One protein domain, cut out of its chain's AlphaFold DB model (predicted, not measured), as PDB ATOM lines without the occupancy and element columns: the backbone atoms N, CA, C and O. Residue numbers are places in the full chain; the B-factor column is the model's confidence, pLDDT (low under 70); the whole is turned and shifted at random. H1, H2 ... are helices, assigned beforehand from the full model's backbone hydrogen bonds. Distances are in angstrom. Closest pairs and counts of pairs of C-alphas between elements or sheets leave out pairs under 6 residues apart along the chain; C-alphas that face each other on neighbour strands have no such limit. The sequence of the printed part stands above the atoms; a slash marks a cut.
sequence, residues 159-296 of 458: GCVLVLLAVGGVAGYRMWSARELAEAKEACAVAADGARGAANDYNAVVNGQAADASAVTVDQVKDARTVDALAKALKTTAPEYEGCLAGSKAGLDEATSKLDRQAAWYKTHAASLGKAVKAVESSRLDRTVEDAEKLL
ATOM      1  N   GLY A 159     178.159 202.804 147.661       72.75
ATOM      2  CA  GLY A 159     177.628 203.268 148.945       72.75
ATOM      3  C   GLY A 159     177.918 204.750 149.204       72.75
ATOM      4  O   GLY A 159     177.006 205.501 149.541       72.75
ATOM      5  N   CYS A 160     179.154 205.202 148.966       72.38
ATOM      6  CA  CYS A 160     179.518 206.616 149.091       72.38
ATOM      7  C   CYS A 160     178.717 207.519 148.137       72.38
ATOM      8  O   CYS A 160     178.259 208.582 148.552       72.38
ATOM      9  N   VAL A 161     178.499 207.101 146.884       78.75
ATOM     10  CA  VAL A 161     177.680 207.860 145.918       78.75
ATOM     11  C   VAL A 161     176.221 207.955 146.375       78.75
ATOM     12  O   VAL A 161     175.643 209.039 146.327       78.75
ATOM     13  N   LEU A 162     175.633 206.866 146.885       77.12
ATOM     14  CA  LEU A 162     174.267 206.880 147.425       77.12
ATOM     15  C   LEU A 162     174.131 207.805 148.646       77.12
ATOM     16  O   LEU A 162     173.159 208.556 148.732       77.12
ATOM     17  N   VAL A 163     175.116 207.817 149.552       80.69
ATOM     18  CA  VAL A 163     175.144 208.749 150.695       80.69
ATOM     19  C   VAL A 163     175.249 210.203 150.226       80.69
ATOM     20  O   VAL A 163     174.510 211.051 150.723       80.69
ATOM     21  N   LEU A 164     176.104 210.505 149.243       79.50
ATOM     22  CA  LEU A 164     176.236 211.861 148.694       79.50
ATOM     23  C   LEU A 164     174.948 212.341 148.007       79.50
ATOM     24  O   LEU A 164     174.556 213.492 148.199       79.50
ATOM     25  N   LEU A 165     174.251 211.469 147.271       82.19
ATOM     26  CA  LEU A 165     172.950 211.787 146.671       82.19
ATOM     27  C   LEU A 165     171.864 212.014 147.735       82.19
ATOM     28  O   LEU A 165     171.098 212.970 147.624       82.19
ATOM     29  N   ALA A 166     171.825 211.197 148.792       82.25
ATOM     30  CA  ALA A 166     170.885 211.374 149.900       82.25
ATOM     31  C   ALA A 166     171.127 212.693 150.659       82.25
ATOM     32  O   ALA A 166     170.187 213.453 150.899       82.25
ATOM     33  N   VAL A 167     172.386 213.010 150.982       79.31
ATOM     34  CA  VAL A 167     172.765 214.275 151.636       79.31
ATOM     35  C   VAL A 167     172.469 215.473 150.731       79.31
ATOM     36  O   VAL A 167     171.907 216.459 151.204       79.31
ATOM     37  N   GLY A 168     172.770 215.382 149.431       81.06
ATOM     38  CA  GLY A 168     172.453 216.422 148.449       81.06
ATOM     39  C   GLY A 168     170.950 216.679 148.317       81.06
ATOM     40  O   GLY A 168     170.523 217.833 148.341       81.06
ATOM     41  N   GLY A 169     170.135 215.620 148.264       80.75
ATOM     42  CA  GLY A 169     168.673 215.721 148.230       80.75
ATOM     43  C   GLY A 169     168.092 216.361 149.494       80.75
ATOM     44  O   GLY A 169     167.272 217.275 149.401       80.75
ATOM     45  N   VAL A 170     168.562 215.954 150.680       80.62
ATOM     46  CA  VAL A 170     168.141 216.556 151.956       80.62
ATOM     47  C   VAL A 170     168.575 218.022 152.050       80.62
ATOM     48  O   VAL A 170     167.768 218.864 152.440       80.62
ATOM     49  N   ALA A 171     169.809 218.358 151.663       80.19
ATOM     50  CA  ALA A 171     170.299 219.735 151.662       80.19
ATOM     51  C   ALA A 171     169.507 220.625 150.688       80.19
ATOM     52  O   ALA A 171     169.080 221.715 151.071       80.19
ATOM     53  N   GLY A 172     169.239 220.141 149.470       79.56
ATOM     54  CA  GLY A 172     168.422 220.836 148.474       79.56
ATOM     55  C   GLY A 172     166.991 221.078 148.957       79.56
ATOM     56  O   GLY A 172     166.518 222.213 148.927       79.56
ATOM     57  N   TYR A 173     166.327 220.049 149.495       78.31
ATOM     58  CA  TYR A 173     164.977 220.173 150.055       78.31
ATOM     59  C   TYR A 173     164.920 221.156 151.236       78.31
ATOM     60  O   TYR A 173     164.009 221.984 151.314       78.31
ATOM     61  N   ARG A 174     165.914 221.124 152.137       78.44
ATOM     62  CA  ARG A 174     166.010 222.069 153.262       78.44
ATOM     63  C   ARG A 174     166.284 223.498 152.795       78.44
ATOM     64  O   ARG A 174     165.690 224.413 153.352       78.44
ATOM     65  N   MET A 175     167.116 223.701 151.774       79.62
ATOM     66  CA  MET A 175     167.382 225.025 151.200       79.62
ATOM     67  C   MET A 175     166.160 225.595 150.464       79.62
ATOM     68  O   MET A 175     165.876 226.785 150.586       79.62
ATOM     69  N   TRP A 176     165.413 224.751 149.747       78.88
ATOM     70  CA  TRP A 176     164.157 225.125 149.094       78.88
ATOM     71  C   TRP A 176     163.084 225.507 150.124       78.88
ATOM     72  O   TRP A 176     162.596 226.634 150.100       78.88
ATOM     73  N   SER A 177     162.836 224.643 151.115       75.88
ATOM     74  CA  SER A 177     161.893 224.918 152.214       75.88
ATOM     75  C   SER A 177     162.281 226.166 153.023       75.88
ATOM     76  O   SER A 177     161.416 226.907 153.477       75.88
ATOM     77  N   ALA A 178     163.583 226.427 153.203       76.94
ATOM     78  CA  ALA A 178     164.068 227.624 153.892       76.94
ATOM     79  C   ALA A 178     163.845 228.914 153.085       76.94
ATOM     80  O   ALA A 178     163.579 229.948 153.692       76.94
ATOM     81  N   ARG A 179     163.918 228.865 151.744       78.12
ATOM     82  CA  ARG A 179     163.525 229.994 150.884       78.12
ATOM     83  C   ARG A 179     162.025 230.246 150.959       78.12
ATOM     84  O   ARG A 179     161.627 231.365 151.247       78.12
ATOM     85  N   GLU A 180     161.216 229.206 150.779       81.69
ATOM     86  CA  GLU A 180     159.754 229.325 150.762       81.69
ATOM     87  C   GLU A 180     159.191 229.833 152.106       81.69
ATOM     88  O   GLU A 180     158.235 230.606 152.150       81.69
ATOM     89  N   LEU A 181     159.826 229.448 153.219       79.31
ATOM     90  CA  LEU A 181     159.494 229.927 154.563       79.31
ATOM     91  C   LEU A 181     160.036 231.339 154.846       79.31
ATOM     92  O   LEU A 181     159.444 232.059 155.646       79.31
ATOM     93  N   ALA A 182     161.135 231.759 154.209       83.00
ATOM     94  CA  ALA A 182     161.609 233.143 154.278       83.00
ATOM     95  C   ALA A 182     160.680 234.092 153.500       83.00
ATOM     96  O   ALA A 182     160.295 235.124 154.034       83.00
ATOM     97  N   GLU A 183     160.249 233.691 152.302       83.00
ATOM     98  CA  GLU A 183     159.278 234.411 151.471       83.00
ATOM     99  C   GLU A 183     157.928 234.575 152.194       83.00
ATOM    100  O   GLU A 183     157.415 235.685 152.302       83.00
ATOM    101  N   ALA A 184     157.407 233.508 152.815       85.69
ATOM    102  CA  ALA A 184     156.197 233.583 153.642       85.69
ATOM    103  C   ALA A 184     156.359 234.487 154.887       85.69
ATOM    104  O   ALA A 184     155.397 235.113 155.335       85.69
ATOM    105  N   LYS A 185     157.572 234.600 155.454       85.19
ATOM    106  CA  LYS A 185     157.858 235.549 156.547       85.19
ATOM    107  C   LYS A 185     157.917 236.993 156.066       85.19
ATOM    108  O   LYS A 185     157.445 237.867 156.783       85.19
ATOM    109  N   GLU A 186     158.482 237.238 154.888       88.44
ATOM    110  CA  GLU A 186     158.540 238.567 154.277       88.44
ATOM    111  C   GLU A 186     157.136 239.054 153.892       88.44
ATOM    112  O   GLU A 186     156.747 240.151 154.284       88.44
ATOM    113  N   ALA A 187     156.324 238.199 153.260       88.12
ATOM    114  CA  ALA A 187     154.918 238.483 152.968       88.12
ATOM    115  C   ALA A 187     154.111 238.796 154.243       88.12
ATOM    116  O   ALA A 187     153.428 239.821 154.306       88.12
ATOM    117  N   CYS A 188     154.251 237.976 155.292       87.31
ATOM    118  CA  CYS A 188     153.586 238.228 156.570       87.31
ATOM    119  C   CYS A 188     154.077 239.533 157.225       87.31
ATOM    120  O   CYS A 188     153.267 240.284 157.759       87.31
ATOM    121  N   ALA A 189     155.374 239.859 157.150       89.25
ATOM    122  CA  ALA A 189     155.907 241.125 157.660       89.25
ATOM    123  C   ALA A 189     155.329 242.345 156.916       89.25
ATOM    124  O   ALA A 189     154.914 243.309 157.557       89.25
ATOM    125  N   VAL A 190     155.209 242.279 155.586       90.56
ATOM    126  CA  VAL A 190     154.580 243.336 154.777       90.56
ATOM    127  C   VAL A 190     153.093 243.495 155.119       90.56
ATOM    128  O   VAL A 190     152.626 244.624 155.277       90.56
ATOM    129  N   ALA A 191     152.349 242.402 155.315       89.38
ATOM    130  CA  ALA A 191     150.958 242.464 155.776       89.38
ATOM    131  C   ALA A 191     150.843 243.000 157.218       89.38
ATOM    132  O   ALA A 191     149.950 243.790 157.521       89.38
ATOM    133  N   ALA A 192     151.780 242.638 158.098       87.75
ATOM    134  CA  ALA A 192     151.864 243.128 159.471       87.75
ATOM    135  C   ALA A 192     152.094 244.644 159.535       87.75
ATOM    136  O   ALA A 192     151.440 245.318 160.333       87.75
ATOM    137  N   ASP A 193     152.974 245.183 158.691       90.00
ATOM    138  CA  ASP A 193     153.219 246.623 158.590       90.00
ATOM    139  C   ASP A 193     152.094 247.354 157.843       90.00
ATOM    140  O   ASP A 193     151.706 248.449 158.244       90.00
ATOM    141  N   GLY A 194     151.470 246.722 156.845       90.00
ATOM    142  CA  GLY A 194     150.256 247.229 156.197       90.00
ATOM    143  C   GLY A 194     149.055 247.332 157.148       90.00
ATOM    144  O   GLY A 194     148.287 248.295 157.070       90.00
ATOM    145  N   ALA A 195     148.914 246.385 158.081       90.56
ATOM    146  CA  ALA A 195     147.910 246.419 159.141       90.56
ATOM    147  C   ALA A 195     148.221 247.494 160.198       90.56
ATOM    148  O   ALA A 195     147.315 248.225 160.593       90.56
ATOM    149  N   ARG A 196     149.493 247.656 160.600       89.25
ATOM    150  CA  ARG A 196     149.936 248.753 161.487       89.25
ATOM    151  C   ARG A 196     149.704 250.127 160.862       89.25
ATOM    152  O   ARG A 196     149.200 251.014 161.541       89.25
ATOM    153  N   GLY A 197     150.020 250.293 159.577       91.69
ATOM    154  CA  GLY A 197     149.745 251.517 158.822       91.69
ATOM    155  C   GLY A 197     148.255 251.852 158.827       91.69
ATOM    156  O   GLY A 197     147.873 252.920 159.286       91.69
ATOM    157  N   ALA A 198     147.405 250.891 158.454       92.06
ATOM    158  CA  ALA A 198     145.954 251.079 158.463       92.06
ATOM    159  C   ALA A 198     145.386 251.382 159.866       92.06
ATOM    160  O   ALA A 198     144.463 252.187 159.992       92.06
ATOM    161  N   ALA A 199     145.934 250.771 160.921       90.69
ATOM    162  CA  ALA A 199     145.565 251.074 162.302       90.69
ATOM    163  C   ALA A 199     146.002 252.492 162.720       90.69
ATOM    164  O   ALA A 199     145.243 253.186 163.393       90.69
ATOM    165  N   ASN A 200     147.178 252.954 162.283       91.06
ATOM    166  CA  ASN A 200     147.636 254.327 162.505       91.06
ATOM    167  C   ASN A 200     146.766 255.345 161.750       91.06
ATOM    168  O   ASN A 200     146.368 256.340 162.349       91.06
ATOM    169  N   ASP A 201     146.405 255.073 160.492       92.06
ATOM    170  CA  ASP A 201     145.488 255.910 159.703       92.06
ATOM    171  C   ASP A 201     144.112 256.016 160.386       92.06
ATOM    172  O   ASP A 201     143.563 257.108 160.544       92.06
ATOM    173  N   TYR A 202     143.570 254.887 160.859       91.44
ATOM    174  CA  TYR A 202     142.332 254.851 161.640       91.44
ATOM    175  C   TYR A 202     142.450 255.675 162.929       91.44
ATOM    176  O   TYR A 202     141.607 256.530 163.193       91.44
ATOM    177  N   ASN A 203     143.526 255.480 163.697       90.88
ATOM    178  CA  ASN A 203     143.783 256.223 164.928       90.88
ATOM    179  C   ASN A 203     143.974 257.730 164.682       90.88
ATOM    180  O   ASN A 203     143.567 258.524 165.527       90.88
ATOM    181  N   ALA A 204     144.533 258.147 163.543       93.12
ATOM    182  CA  ALA A 204     144.650 259.557 163.175       93.12
ATOM    183  C   ALA A 204     143.274 260.200 162.917       93.12
ATOM    184  O   ALA A 204     143.020 261.309 163.385       93.12
ATOM    185  N   VAL A 205     142.351 259.491 162.251       92.81
ATOM    186  CA  VAL A 205     140.964 259.964 162.086       92.81
ATOM    187  C   VAL A 205     140.226 259.982 163.431       92.81
ATOM    188  O   VAL A 205     139.549 260.962 163.725       92.81
ATOM    189  N   VAL A 206     140.382 258.939 164.260       91.25
ATOM    190  CA  VAL A 206     139.740 258.821 165.586       91.25
ATOM    191  C   VAL A 206     140.168 259.934 166.547       91.25
ATOM    192  O   VAL A 206     139.305 260.534 167.177       91.25
ATOM    193  N   ASN A 207     141.472 260.203 166.670       89.69
ATOM    194  CA  ASN A 207     142.011 261.149 167.658       89.69
ATOM    195  C   ASN A 207     142.119 262.595 167.140       89.69
ATOM    196  O   ASN A 207     142.342 263.497 167.940       89.69
ATOM    197  N   GLY A 208     141.991 262.811 165.827       92.75
ATOM    198  CA  GLY A 208     141.866 264.131 165.207       92.75
ATOM    199  C   GLY A 208     140.411 264.437 164.861       92.75
ATOM    200  O   GLY A 208     139.568 264.558 165.745       92.75
ATOM    201  N   GLN A 209     140.098 264.477 163.562       91.19
ATOM    202  CA  GLN A 209     138.818 264.974 163.038       91.19
ATOM    203  C   GLN A 209     137.560 264.372 163.695       91.19
ATOM    204  O   GLN A 209     136.547 265.055 163.829       91.19
ATOM    205  N   ALA A 210     137.585 263.092 164.085       89.81
ATOM    206  CA  ALA A 210     136.446 262.456 164.743       89.81
ATOM    207  C   ALA A 210     136.349 262.774 166.242       89.81
ATOM    208  O   ALA A 210     135.238 262.765 166.767       89.81
ATOM    209  N   ALA A 211     137.457 263.104 166.912       90.62
ATOM    210  CA  ALA A 211     137.439 263.663 168.260       90.62
ATOM    211  C   ALA A 211     136.861 265.087 168.230       90.62
ATOM    212  O   ALA A 211     135.897 265.357 168.949       90.62
ATOM    213  N   ASP A 212     137.343 265.940 167.320       90.50
ATOM    214  CA  ASP A 212     136.833 267.304 167.113       90.50
ATOM    215  C   ASP A 212     135.325 267.298 166.806       90.50
ATOM    216  O   ASP A 212     134.533 267.982 167.456       90.50
ATOM    217  N   ALA A 213     134.894 266.442 165.874       90.44
ATOM    218  CA  ALA A 213     133.482 266.276 165.539       90.44
ATOM    219  C   ALA A 213     132.657 265.581 166.644       90.44
ATOM    220  O   ALA A 213     131.433 265.702 166.640       90.44
ATOM    221  N   SER A 214     133.278 264.888 167.608       86.75
ATOM    222  CA  SER A 214     132.575 264.312 168.771       86.75
ATOM    223  C   SER A 214     132.296 265.325 169.886       86.75
ATOM    224  O   SER A 214     131.401 265.098 170.699       86.75
ATOM    225  N   ALA A 215     133.002 266.462 169.901       90.88
ATOM    226  CA  ALA A 215     132.702 267.592 170.784       90.88
ATOM    227  C   ALA A 215     131.467 268.402 170.326       90.88
ATOM    228  O   ALA A 215     130.989 269.279 171.048       90.88
ATOM    229  N   VAL A 216     130.935 268.113 169.133       90.81
ATOM    230  CA  VAL A 216     129.741 268.753 168.572       90.81
ATOM    231  C   VAL A 216     128.481 268.193 169.235       90.81
ATOM    232  O   VAL A 216     128.204 266.997 169.149       90.81
ATOM    233  N   THR A 217     127.678 269.058 169.862       89.19
ATOM    234  CA  THR A 217     126.402 268.641 170.469       89.19
ATOM    235  C   THR A 217     125.274 268.561 169.440       89.19
ATOM    236  O   THR A 217     125.334 269.156 168.362       89.19
ATOM    237  N   VAL A 218     124.204 267.841 169.788       91.00
ATOM    238  CA  VAL A 218     123.022 267.655 168.927       91.00
ATOM    239  C   VAL A 218     122.315 268.963 168.552       91.00
ATOM    240  O   VAL A 218     121.694 269.027 167.499       91.00
ATOM    241  N   ASP A 219     122.448 270.015 169.361       90.69
ATOM    242  CA  ASP A 219     121.840 271.339 169.143       90.69
ATOM    243  C   ASP A 219     122.598 272.180 168.097       90.69
ATOM    244  O   ASP A 219     122.054 273.122 167.512       90.69
ATOM    245  N   GLN A 220     123.871 271.834 167.866       90.56
ATOM    246  CA  GLN A 220     124.783 272.503 166.933       90.56
ATOM    247  C   GLN A 220     124.720 271.918 165.511       90.56
ATOM    248  O   GLN A 220     125.341 272.469 164.603       90.56
ATOM    249  N   VAL A 221     123.990 270.817 165.305       95.06
ATOM    250  CA  VAL A 221     123.740 270.186 163.999       95.06
ATOM    251  C   VAL A 221     122.262 270.262 163.635       95.06
ATOM    252  O   VAL A 221     121.396 270.314 164.502       95.06
ATOM    253  N   LYS A 222     121.951 270.236 162.336       93.12
ATOM    254  CA  LYS A 222     120.568 270.183 161.840       93.12
ATOM    255  C   LYS A 222     119.946 268.786 161.958       93.12
ATOM    256  O   LYS A 222     118.739 268.666 162.136       93.12
ATOM    257  N   ASP A 223     120.762 267.736 161.877       92.88
ATOM    258  CA  ASP A 223     120.358 266.348 162.102       92.88
ATOM    259  C   ASP A 223     121.202 265.716 163.214       92.88
ATOM    260  O   ASP A 223     122.324 265.249 162.992       92.88
ATOM    261  N   ALA A 224     120.618 265.643 164.412       92.00
ATOM    262  CA  ALA A 224     121.192 264.988 165.583       92.00
ATOM    263  C   ALA A 224     121.638 263.535 165.316       92.00
ATOM    264  O   ALA A 224     122.563 263.051 165.969       92.00
ATOM    265  N   ARG A 225     121.043 262.840 164.330       92.00
ATOM    266  CA  ARG A 225     121.425 261.465 163.960       92.00
ATOM    267  C   ARG A 225     122.852 261.377 163.420       92.00
ATOM    268  O   ARG A 225     123.433 260.298 163.484       92.00
ATOM    269  N   THR A 226     123.425 262.470 162.911       93.00
ATOM    270  CA  THR A 226     124.821 262.509 162.440       93.00
ATOM    271  C   THR A 226     125.806 262.359 163.603       93.00
ATOM    272  O   THR A 226     126.658 261.471 163.569       93.00
ATOM    273  N   VAL A 227     125.621 263.139 164.674       93.00
ATOM    274  CA  VAL A 227     126.385 263.040 165.933       93.00
ATOM    275  C   VAL A 227     126.174 261.667 166.572       93.00
ATOM    276  O   VAL A 227     127.124 261.000 166.974       93.00
ATOM    277  N   ASP A 228     124.931 261.190 166.579       90.31
ATOM    278  CA  ASP A 228     124.549 259.886 167.119       90.31
ATOM    279  C   ASP A 228     125.192 258.713 166.340       90.31
ATOM    280  O   ASP A 228     125.581 257.700 166.924       90.31
ATOM    281  N   ALA A 229     125.351 258.844 165.016       90.62
ATOM    282  CA  ALA A 229     126.043 257.881 164.159       90.62
ATOM    283  C   ALA A 229     127.569 257.932 164.339       90.62
ATOM    284  O   ALA A 229     128.200 256.878 164.437       90.62
ATOM    285  N   LEU A 230     128.157 259.128 164.453       92.06
ATOM    286  CA  LEU A 230     129.578 259.315 164.761       92.06
ATOM    287  C   LEU A 230     129.933 258.699 166.126       92.06
ATOM    288  O   LEU A 230     130.857 257.893 166.227       92.06
ATOM    289  N   ALA A 231     129.135 258.986 167.158       90.12
ATOM    290  CA  ALA A 231     129.307 258.450 168.506       90.12
ATOM    291  C   ALA A 231     129.079 256.929 168.603       90.12
ATOM    292  O   ALA A 231     129.551 256.304 169.553       90.12
ATOM    293  N   LYS A 232     128.364 256.316 167.647       88.25
ATOM    294  CA  LYS A 232     128.258 254.853 167.501       88.25
ATOM    295  C   LYS A 232     129.471 254.281 166.764       88.25
ATOM    296  O   LYS A 232     130.040 253.305 167.239       88.25
ATOM    297  N   ALA A 233     129.921 254.919 165.681       87.25
ATOM    298  CA  ALA A 233     131.110 254.509 164.932       87.25
ATOM    299  C   ALA A 233     132.376 254.511 165.811       87.25
ATOM    300  O   ALA A 233     133.103 253.518 165.828       87.25
ATOM    301  N   LEU A 234     132.581 255.558 166.618       86.81
ATOM    302  CA  LEU A 234     133.693 255.673 167.575       86.81
ATOM    303  C   LEU A 234     133.697 254.593 168.674       86.81
ATOM    304  O   LEU A 234     134.739 254.335 169.268       86.81
ATOM    305  N   LYS A 235     132.559 253.941 168.943       85.69
ATOM    306  CA  LYS A 235     132.444 252.845 169.924       85.69
ATOM    307  C   LYS A 235     132.700 251.461 169.316       85.69
ATOM    308  O   LYS A 235     132.588 250.462 170.026       85.69
ATOM    309  N   THR A 236     133.028 251.375 168.026       83.69
ATOM    310  CA  THR A 236     133.289 250.092 167.358       83.69
ATOM    311  C   THR A 236     134.644 249.540 167.797       83.69
ATOM    312  O   THR A 236     135.684 250.138 167.521       83.69
ATOM    313  N   THR A 237     134.645 248.395 168.481       76.44
ATOM    314  CA  THR A 237     135.872 247.741 168.953       76.44
ATOM    315  C   THR A 237     136.751 247.315 167.776       76.44
ATOM    316  O   THR A 237     136.288 246.621 166.870       76.44
ATOM    317  N   ALA A 238     138.022 247.715 167.803       79.44
ATOM    318  CA  ALA A 238     139.013 247.307 166.815       79.44
ATOM    319  C   ALA A 238     139.393 245.815 166.966       79.44
ATOM    320  O   ALA A 238     139.357 245.290 168.083       79.44
ATOM    321  N   PRO A 239     139.759 245.116 165.875       78.38
ATOM    322  CA  PRO A 239     140.134 243.706 165.926       78.38
ATOM    323  C   PRO A 239     141.492 243.490 166.614       78.38
ATOM    324  O   PRO A 239     142.431 244.264 166.426       78.38
ATOM    325  N   GLU A 240     141.600 242.398 167.376       72.50
ATOM    326  CA  GLU A 240     142.813 242.015 168.110       72.50
ATOM    327  C   GLU A 240     143.953 241.604 167.164       72.50
ATOM    328  O   GLU A 240     143.782 240.752 166.292       72.50
ATOM    329  N   TYR A 241     145.127 242.213 167.328       73.25
ATOM    330  CA  TYR A 241     146.261 242.044 166.420       73.25
ATOM    331  C   TYR A 241     147.030 240.734 166.666       73.25
ATOM    332  O   TYR A 241     147.738 240.595 167.665       73.25
ATOM    333  N   GLU A 242     146.966 239.799 165.715       70.44
ATOM    334  CA  GLU A 242     147.795 238.586 165.707       70.44
ATOM    335  C   GLU A 242     149.073 238.806 164.881       70.44
ATOM    336  O   GLU A 242     149.024 239.040 163.676       70.44
ATOM    337  N   GLY A 243     150.243 238.717 165.523       74.38
ATOM    338  CA  GLY A 243     151.539 238.868 164.853       74.38
ATOM    339  C   GLY A 243     152.034 237.604 164.132       74.38
ATOM    340  O   GLY A 243     151.605 236.487 164.417       74.38
ATOM    341  N   CYS A 244     153.025 237.772 163.249       82.12
ATOM    342  CA  CYS A 244     153.679 236.711 162.463       82.12
ATOM    343  C   CYS A 244     154.560 235.756 163.301       82.12
ATOM    344  O   CYS A 244     155.775 235.678 163.116       82.12
ATOM    345  N   LEU A 245     153.954 235.027 164.240       76.00
ATOM    346  CA  LEU A 245     154.635 234.147 165.200       76.00
ATOM    347  C   LEU A 245     154.768 232.687 164.722       76.00
ATOM    348  O   LEU A 245     155.347 231.852 165.418       76.00
ATOM    349  N   ALA A 246     154.242 232.352 163.543       80.94
ATOM    350  CA  ALA A 246     154.187 230.980 163.050       80.94
ATOM    351  C   ALA A 246     155.549 230.433 162.567       80.94
ATOM    352  O   ALA A 246     156.296 231.064 161.817       80.94
ATOM    353  N   GLY A 247     155.847 229.190 162.961       74.31
ATOM    354  CA  GLY A 247     157.062 228.460 162.577       74.31
ATOM    355  C   GLY A 247     156.975 227.674 161.261       74.31
ATOM    356  O   GLY A 247     157.921 226.965 160.926       74.31
ATOM    357  N   SER A 248     155.861 227.759 160.527       78.75
ATOM    358  CA  SER A 248     155.618 227.033 159.270       78.75
ATOM    359  C   SER A 248     154.934 227.937 158.245       78.75
ATOM    360  O   SER A 248     154.227 228.865 158.638       78.75
ATOM    361  N   LYS A 249     155.112 227.654 156.946       82.56
ATOM    362  CA  LYS A 249     154.520 228.451 155.860       82.56
ATOM    363  C   LYS A 249     152.997 228.579 155.993       82.56
ATOM    364  O   LYS A 249     152.518 229.691 156.131       82.56
ATOM    365  N   ALA A 250     152.263 227.472 156.108       84.50
ATOM    366  CA  ALA A 250     150.800 227.511 156.229       84.50
ATOM    367  C   ALA A 250     150.290 228.348 157.425       84.50
ATOM    368  O   ALA A 250     149.241 228.977 157.336       84.50
ATOM    369  N   GLY A 251     151.037 228.399 158.537       83.56
ATOM    370  CA  GLY A 251     150.697 229.267 159.671       83.56
ATOM    371  C   GLY A 251     151.030 230.748 159.445       83.56
ATOM    372  O   GLY A 251     150.378 231.610 160.029       83.56
ATOM    373  N   LEU A 252     152.022 231.056 158.604       85.50
ATOM    374  CA  LEU A 252     152.334 232.419 158.164       85.50
ATOM    375  C   LEU A 252     151.328 232.901 157.112       85.50
ATOM    376  O   LEU A 252     150.898 234.047 157.181       85.50
ATOM    377  N   ASP A 253     150.901 232.026 156.201       86.75
ATOM    378  CA  ASP A 253     149.875 232.314 155.194       86.75
ATOM    379  C   ASP A 253     148.514 232.617 155.869       86.75
ATOM    380  O   ASP A 253     147.852 233.600 155.532       86.75
ATOM    381  N   GLU A 254     148.123 231.844 156.894       87.44
ATOM    382  CA  GLU A 254     146.923 232.113 157.709       87.44
ATOM    383  C   GLU A 254     147.051 233.420 158.514       87.44
ATOM    384  O   GLU A 254     146.132 234.240 158.500       87.44
ATOM    385  N   ALA A 255     148.196 233.670 159.163       88.31
ATOM    386  CA  ALA A 255     148.441 234.931 159.871       88.31
ATOM    387  C   ALA A 255     148.383 236.144 158.920       88.31
ATOM    388  O   ALA A 255     147.771 237.158 159.251       88.31
ATOM    389  N   THR A 256     148.930 236.010 157.708       88.81
ATOM    390  CA  THR A 256     148.828 237.008 156.630       88.81
ATOM    391  C   THR A 256     147.361 237.255 156.270       88.81
ATOM    392  O   THR A 256     146.910 238.396 156.286       88.81
ATOM    393  N   SER A 257     146.562 236.196 156.077       88.69
ATOM    394  CA  SER A 257     145.127 236.324 155.781       88.69
ATOM    395  C   SER A 257     144.324 236.999 156.903       88.69
ATOM    396  O   SER A 257     143.348 237.701 156.621       88.69
ATOM    397  N   LYS A 258     144.711 236.820 158.173       88.31
ATOM    398  CA  LYS A 258     144.128 237.567 159.299       88.31
ATOM    399  C   LYS A 258     144.532 239.041 159.261       88.31
ATOM    400  O   LYS A 258     143.658 239.901 159.346       88.31
ATOM    401  N   LEU A 259     145.820 239.332 159.085       89.75
ATOM    402  CA  LEU A 259     146.359 240.694 159.012       89.75
ATOM    403  C   LEU A 259     145.752 241.497 157.851       89.75
ATOM    404  O   LEU A 259     145.358 242.644 158.054       89.75
ATOM    405  N   ASP A 260     145.562 240.888 156.680       90.31
ATOM    406  CA  ASP A 260     144.887 241.517 155.538       90.31
ATOM    407  C   ASP A 260     143.415 241.841 155.836       90.31
ATOM    408  O   ASP A 260     142.935 242.932 155.513       90.31
ATOM    409  N   ARG A 261     142.688 240.936 156.510       89.75
ATOM    410  CA  ARG A 261     141.305 241.195 156.960       89.75
ATOM    411  C   ARG A 261     141.248 242.337 157.976       89.75
ATOM    412  O   ARG A 261     140.331 243.153 157.908       89.75
ATOM    413  N   GLN A 262     142.229 242.439 158.873       89.75
ATOM    414  CA  GLN A 262     142.341 243.553 159.818       89.75
ATOM    415  C   GLN A 262     142.671 244.867 159.104       89.75
ATOM    416  O   GLN A 262     141.991 245.865 159.324       89.75
ATOM    417  N   ALA A 263     143.634 244.873 158.180       91.25
ATOM    418  CA  ALA A 263     143.961 246.042 157.367       91.25
ATOM    419  C   ALA A 263     142.758 246.520 156.529       91.25
ATOM    420  O   ALA A 263     142.524 247.723 156.409       91.25
ATOM    421  N   ALA A 264     141.959 245.595 155.985       92.88
ATOM    422  CA  ALA A 264     140.709 245.904 155.295       92.88
ATOM    423  C   ALA A 264     139.632 246.458 156.248       92.88
ATOM    424  O   ALA A 264     138.944 247.422 155.897       92.88
ATOM    425  N   TRP A 265     139.511 245.910 157.463       92.94
ATOM    426  CA  TRP A 265     138.628 246.439 158.508       92.94
ATOM    427  C   TRP A 265     139.001 247.883 158.866       92.94
ATOM    428  O   TRP A 265     138.149 248.764 158.767       92.94
ATOM    429  N   TYR A 266     140.274 248.161 159.169       91.31
ATOM    430  CA  TYR A 266     140.739 249.508 159.518       91.31
ATOM    431  C   TYR A 266     140.507 250.507 158.377       91.31
ATOM    432  O   TYR A 266     139.940 251.573 158.606       91.31
ATOM    433  N   LYS A 267     140.848 250.151 157.129       91.88
ATOM    434  CA  LYS A 267     140.628 251.017 155.952       91.88
ATOM    435  C   LYS A 267     139.145 251.321 155.718       91.88
ATOM    436  O   LYS A 267     138.791 252.464 155.430       91.88
ATOM    437  N   THR A 268     138.267 250.327 155.861       92.94
ATOM    438  CA  THR A 268     136.815 250.528 155.696       92.94
ATOM    439  C   THR A 268     136.206 251.337 156.840       92.94
ATOM    440  O   THR A 268     135.381 252.213 156.577       92.94
ATOM    441  N   HIS A 269     136.648 251.129 158.083       91.38
ATOM    442  CA  HIS A 269     136.153 251.877 159.240       91.38
ATOM    443  C   HIS A 269     136.686 253.312 159.266       91.38
ATOM    444  O   HIS A 269     135.897 254.220 159.507       91.38
ATOM    445  N   ALA A 270     137.946 253.562 158.895       92.50
ATOM    446  CA  ALA A 270     138.482 254.915 158.716       92.50
ATOM    447  C   ALA A 270     137.712 255.687 157.626       92.50
ATOM    448  O   ALA A 270     137.284 256.820 157.843       92.50
ATOM    449  N   ALA A 271     137.442 255.047 156.481       91.50
ATOM    450  CA  ALA A 271     136.642 255.641 155.409       91.50
ATOM    451  C   ALA A 271     135.168 255.867 155.804       91.50
ATOM    452  O   ALA A 271     134.546 256.817 155.327       91.50
ATOM    453  N   SER A 272     134.593 255.019 156.663       91.06
ATOM    454  CA  SER A 272     133.240 255.211 157.201       91.06
ATOM    455  C   SER A 272     133.194 256.321 158.255       91.06
ATOM    456  O   SER A 272     132.269 257.131 158.256       91.06
ATOM    457  N   LEU A 273     134.210 256.403 159.115       93.12
ATOM    458  CA  LEU A 273     134.341 257.424 160.150       93.12
ATOM    459  C   LEU A 273     134.537 258.811 159.523       93.12
ATOM    460  O   LEU A 273     133.801 259.733 159.853       93.12
ATOM    461  N   GLY A 274     135.412 258.935 158.519       93.31
ATOM    462  CA  GLY A 274     135.582 260.171 157.747       93.31
ATOM    463  C   GLY A 274     134.327 260.610 156.973       93.31
ATOM    464  O   GLY A 274     134.146 261.800 156.727       93.31
ATOM    465  N   LYS A 275     133.418 259.685 156.622       94.00
ATOM    466  CA  LYS A 275     132.082 260.030 156.095       94.00
ATOM    467  C   LYS A 275     131.139 260.525 157.194       94.00
ATOM    468  O   LYS A 275     130.401 261.473 156.952       94.00
ATOM    469  N   ALA A 276     131.163 259.911 158.379       94.12
ATOM    470  CA  ALA A 276     130.355 260.344 159.521       94.12
ATOM    471  C   ALA A 276     130.765 261.744 160.011       94.12
ATOM    472  O   ALA A 276     129.899 262.586 160.224       94.12
ATOM    473  N   VAL A 277     132.072 262.020 160.088       95.75
ATOM    474  CA  VAL A 277     132.626 263.355 160.371       95.75
ATOM    475  C   VAL A 277     132.113 264.380 159.359       95.75
ATOM    476  O   VAL A 277     131.479 265.352 159.757       95.75
ATOM    477  N   LYS A 278     132.256 264.120 158.052       94.50
ATOM    478  CA  LYS A 278     131.759 265.025 156.999       94.50
ATOM    479  C   LYS A 278     130.244 265.232 157.023       94.50
ATOM    480  O   LYS A 278     129.766 266.303 156.655       94.50
ATOM    481  N   ALA A 279     129.480 264.237 157.471       95.25
ATOM    482  CA  ALA A 279     128.044 264.385 157.688       95.25
ATOM    483  C   ALA A 279     127.735 265.310 158.879       95.25
ATOM    484  O   ALA A 279     126.843 266.145 158.763       95.25
ATOM    485  N   VAL A 280     128.487 265.219 159.984       95.88
ATOM    486  CA  VAL A 280     128.391 266.161 161.116       95.88
ATOM    487  C   VAL A 280     128.799 267.572 160.682       95.88
ATOM    488  O   VAL A 280     128.029 268.502 160.895       95.88
ATOM    489  N   GLU A 281     129.943 267.738 160.010       94.56
ATOM    490  CA  GLU A 281     130.431 269.023 159.476       94.56
ATOM    491  C   GLU A 281     129.383 269.696 158.569       94.56
ATOM    492  O   GLU A 281     128.986 270.835 158.819       94.56
ATOM    493  N   SER A 282     128.854 268.965 157.576       95.19
ATOM    494  CA  SER A 282     127.771 269.449 156.709       95.19
ATOM    495  C   SER A 282     126.517 269.802 157.508       95.19
ATOM    496  O   SER A 282     125.891 270.821 157.240       95.19
ATOM    497  N   SER A 283     126.156 269.001 158.514       95.19
ATOM    498  CA  SER A 283     124.960 269.242 159.324       95.19
ATOM    499  C   SER A 283     125.095 270.449 160.260       95.19
ATOM    500  O   SER A 283     124.085 271.092 160.554       95.19
ATOM    501  N   ARG A 284     126.316 270.811 160.688       94.88
ATOM    502  CA  ARG A 284     126.589 272.106 161.342       94.88
ATOM    503  C   ARG A 284     126.440 273.251 160.348       94.88
ATOM    504  O   ARG A 284     125.758 274.222 160.650       94.88
ATOM    505  N   LEU A 285     127.007 273.130 159.147       95.31
ATOM    506  CA  LEU A 285     126.880 274.158 158.111       95.31
ATOM    507  C   LEU A 285     125.412 274.389 157.710       95.31
ATOM    508  O   LEU A 285     124.973 275.531 157.626       95.31
ATOM    509  N   ASP A 286     124.617 273.328 157.558       95.50
ATOM    510  CA  ASP A 286     123.173 273.422 157.312       95.50
ATOM    511  C   ASP A 286     122.394 274.075 158.468       95.50
ATOM    512  O   ASP A 286     121.360 274.703 158.229       95.50
ATOM    513  N   ARG A 287     122.871 273.936 159.714       95.56
ATOM    514  CA  ARG A 287     122.309 274.597 160.904       95.56
ATOM    515  C   ARG A 287     122.646 276.093 160.904       95.56
ATOM    516  O   ARG A 287     121.747 276.909 161.090       95.56
ATOM    517  N   THR A 288     123.905 276.440 160.626       95.31
ATOM    518  CA  THR A 288     124.398 277.822 160.486       95.31
ATOM    519  C   THR A 288     123.686 278.567 159.357       95.31
ATOM    520  O   THR A 288     123.228 279.686 159.564       95.31
ATOM    521  N   VAL A 289     123.525 277.933 158.189       96.88
ATOM    522  CA  VAL A 289     122.770 278.481 157.050       96.88
ATOM    523  C   VAL A 289     121.314 278.758 157.436       96.88
ATOM    524  O   VAL A 289     120.819 279.846 157.170       96.88
ATOM    525  N   GLU A 290     120.640 277.828 158.117       95.38
ATOM    526  CA  GLU A 290     119.234 278.003 158.511       95.38
ATOM    527  C   GLU A 290     119.030 279.145 159.527       95.38
ATOM    528  O   GLU A 290     118.040 279.875 159.455       95.38
ATOM    529  N   ASP A 291     119.949 279.334 160.477       95.19
ATOM    530  CA  ASP A 291     119.864 280.452 161.428       95.19
ATOM    531  C   ASP A 291     120.268 281.792 160.794       95.19
ATOM    532  O   ASP A 291     119.684 282.830 161.120       95.19
ATOM    533  N   ALA A 292     121.179 281.774 159.819       95.88
ATOM    534  CA  ALA A 292     121.492 282.929 158.986       95.88
ATOM    535  C   ALA A 292     120.302 283.340 158.093       95.88
ATOM    536  O   ALA A 292     119.999 284.529 157.995       95.88
ATOM    537  N   GLU A 293     119.569 282.385 157.507       95.31
ATOM    538  CA  GLU A 293     118.328 282.632 156.753       95.31
ATOM    539  C   GLU A 293     117.236 283.263 157.634       95.31
ATOM    540  O   GLU A 293     116.586 284.228 157.221       95.31
ATOM    541  N   LYS A 294     117.068 282.785 158.879       95.94
ATOM    542  CA  LYS A 294     116.162 283.411 159.863       95.94
ATOM    543  C   LYS A 294     116.584 284.845 160.173       95.94
ATOM    544  O   LYS A 294     115.751 285.745 160.110       95.94
ATOM    545  N   LEU A 295     117.871 285.091 160.433       94.56
ATOM    546  CA  LEU A 295     118.380 286.443 160.677       94.56
ATOM    547  C   LEU A 295     118.200 287.358 159.452       94.56
ATOM    548  O   LEU A 295     117.868 288.533 159.604       94.56
ATOM    549  N   LEU A 296     118.359 286.836 158.233       93.19
ATOM    550  CA  LEU A 296     118.132 287.567 156.982       93.19
ATOM    551  C   LEU A 296     116.657 287.988 156.810       93.19
ATOM    552  O   LEU A 296     116.375 289.037 156.217       93.19
TER     553      LEU A 296
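What this domain is: This is residues 159 to 296 of the 458 residues of the protein "Putative serine-rich membrane protein" of Bifidobacterium longum subsp. longum (UniProt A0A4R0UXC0). Picture a long rod in which two long helices, H1 and H4, lie side by side, staggered and running the same way; the short H2 and H3 pack on H4, and residues 234 to 248 lead back to where H4 begins. Residues 159 to 176 and 291 to 296 stick out. The printed part has 138 residues, 113 of them in four named helices, H1 to H4 in order along the chain, with no named strand; the class is all helix, and the whole is extended, with a radius of gyration of the C-alphas of 26.0 A and spans of 103 by 22 by 16 A.

How they stand to each other: Start at H1, residues 159 to 207: it touches the hub H4, residues 249 to 296, at a shallow tilt of 13 degrees, closest at C-alphas 195 and 263, 4.3 A apart. H2, residues 209 to 214, touches H4 at a steep tilt of 61 degrees, closest at C-alphas 210 and 277, 5.9 A apart. H3, residues 224 to 233, forms a hairpin with H4, closest at C-alphas 226 and 280, 5.3 A apart. In these four helices every O i to N i+4 pair is within hydrogen-bond range.

Where its parts are: Find C-alpha 159 at (177.628, 203.268, 148.945); H1 runs 70.5 A from there. H4 runs 69.4 A to C-alpha 296 at (118.132, 287.567, 156.982).

The domain as a whole: C-alphas 159 and 296, the farthest apart, are 103.5 A apart. The printed part has no cut, H3 to H4 is a long link, and no printed residue is under pLDDT 70.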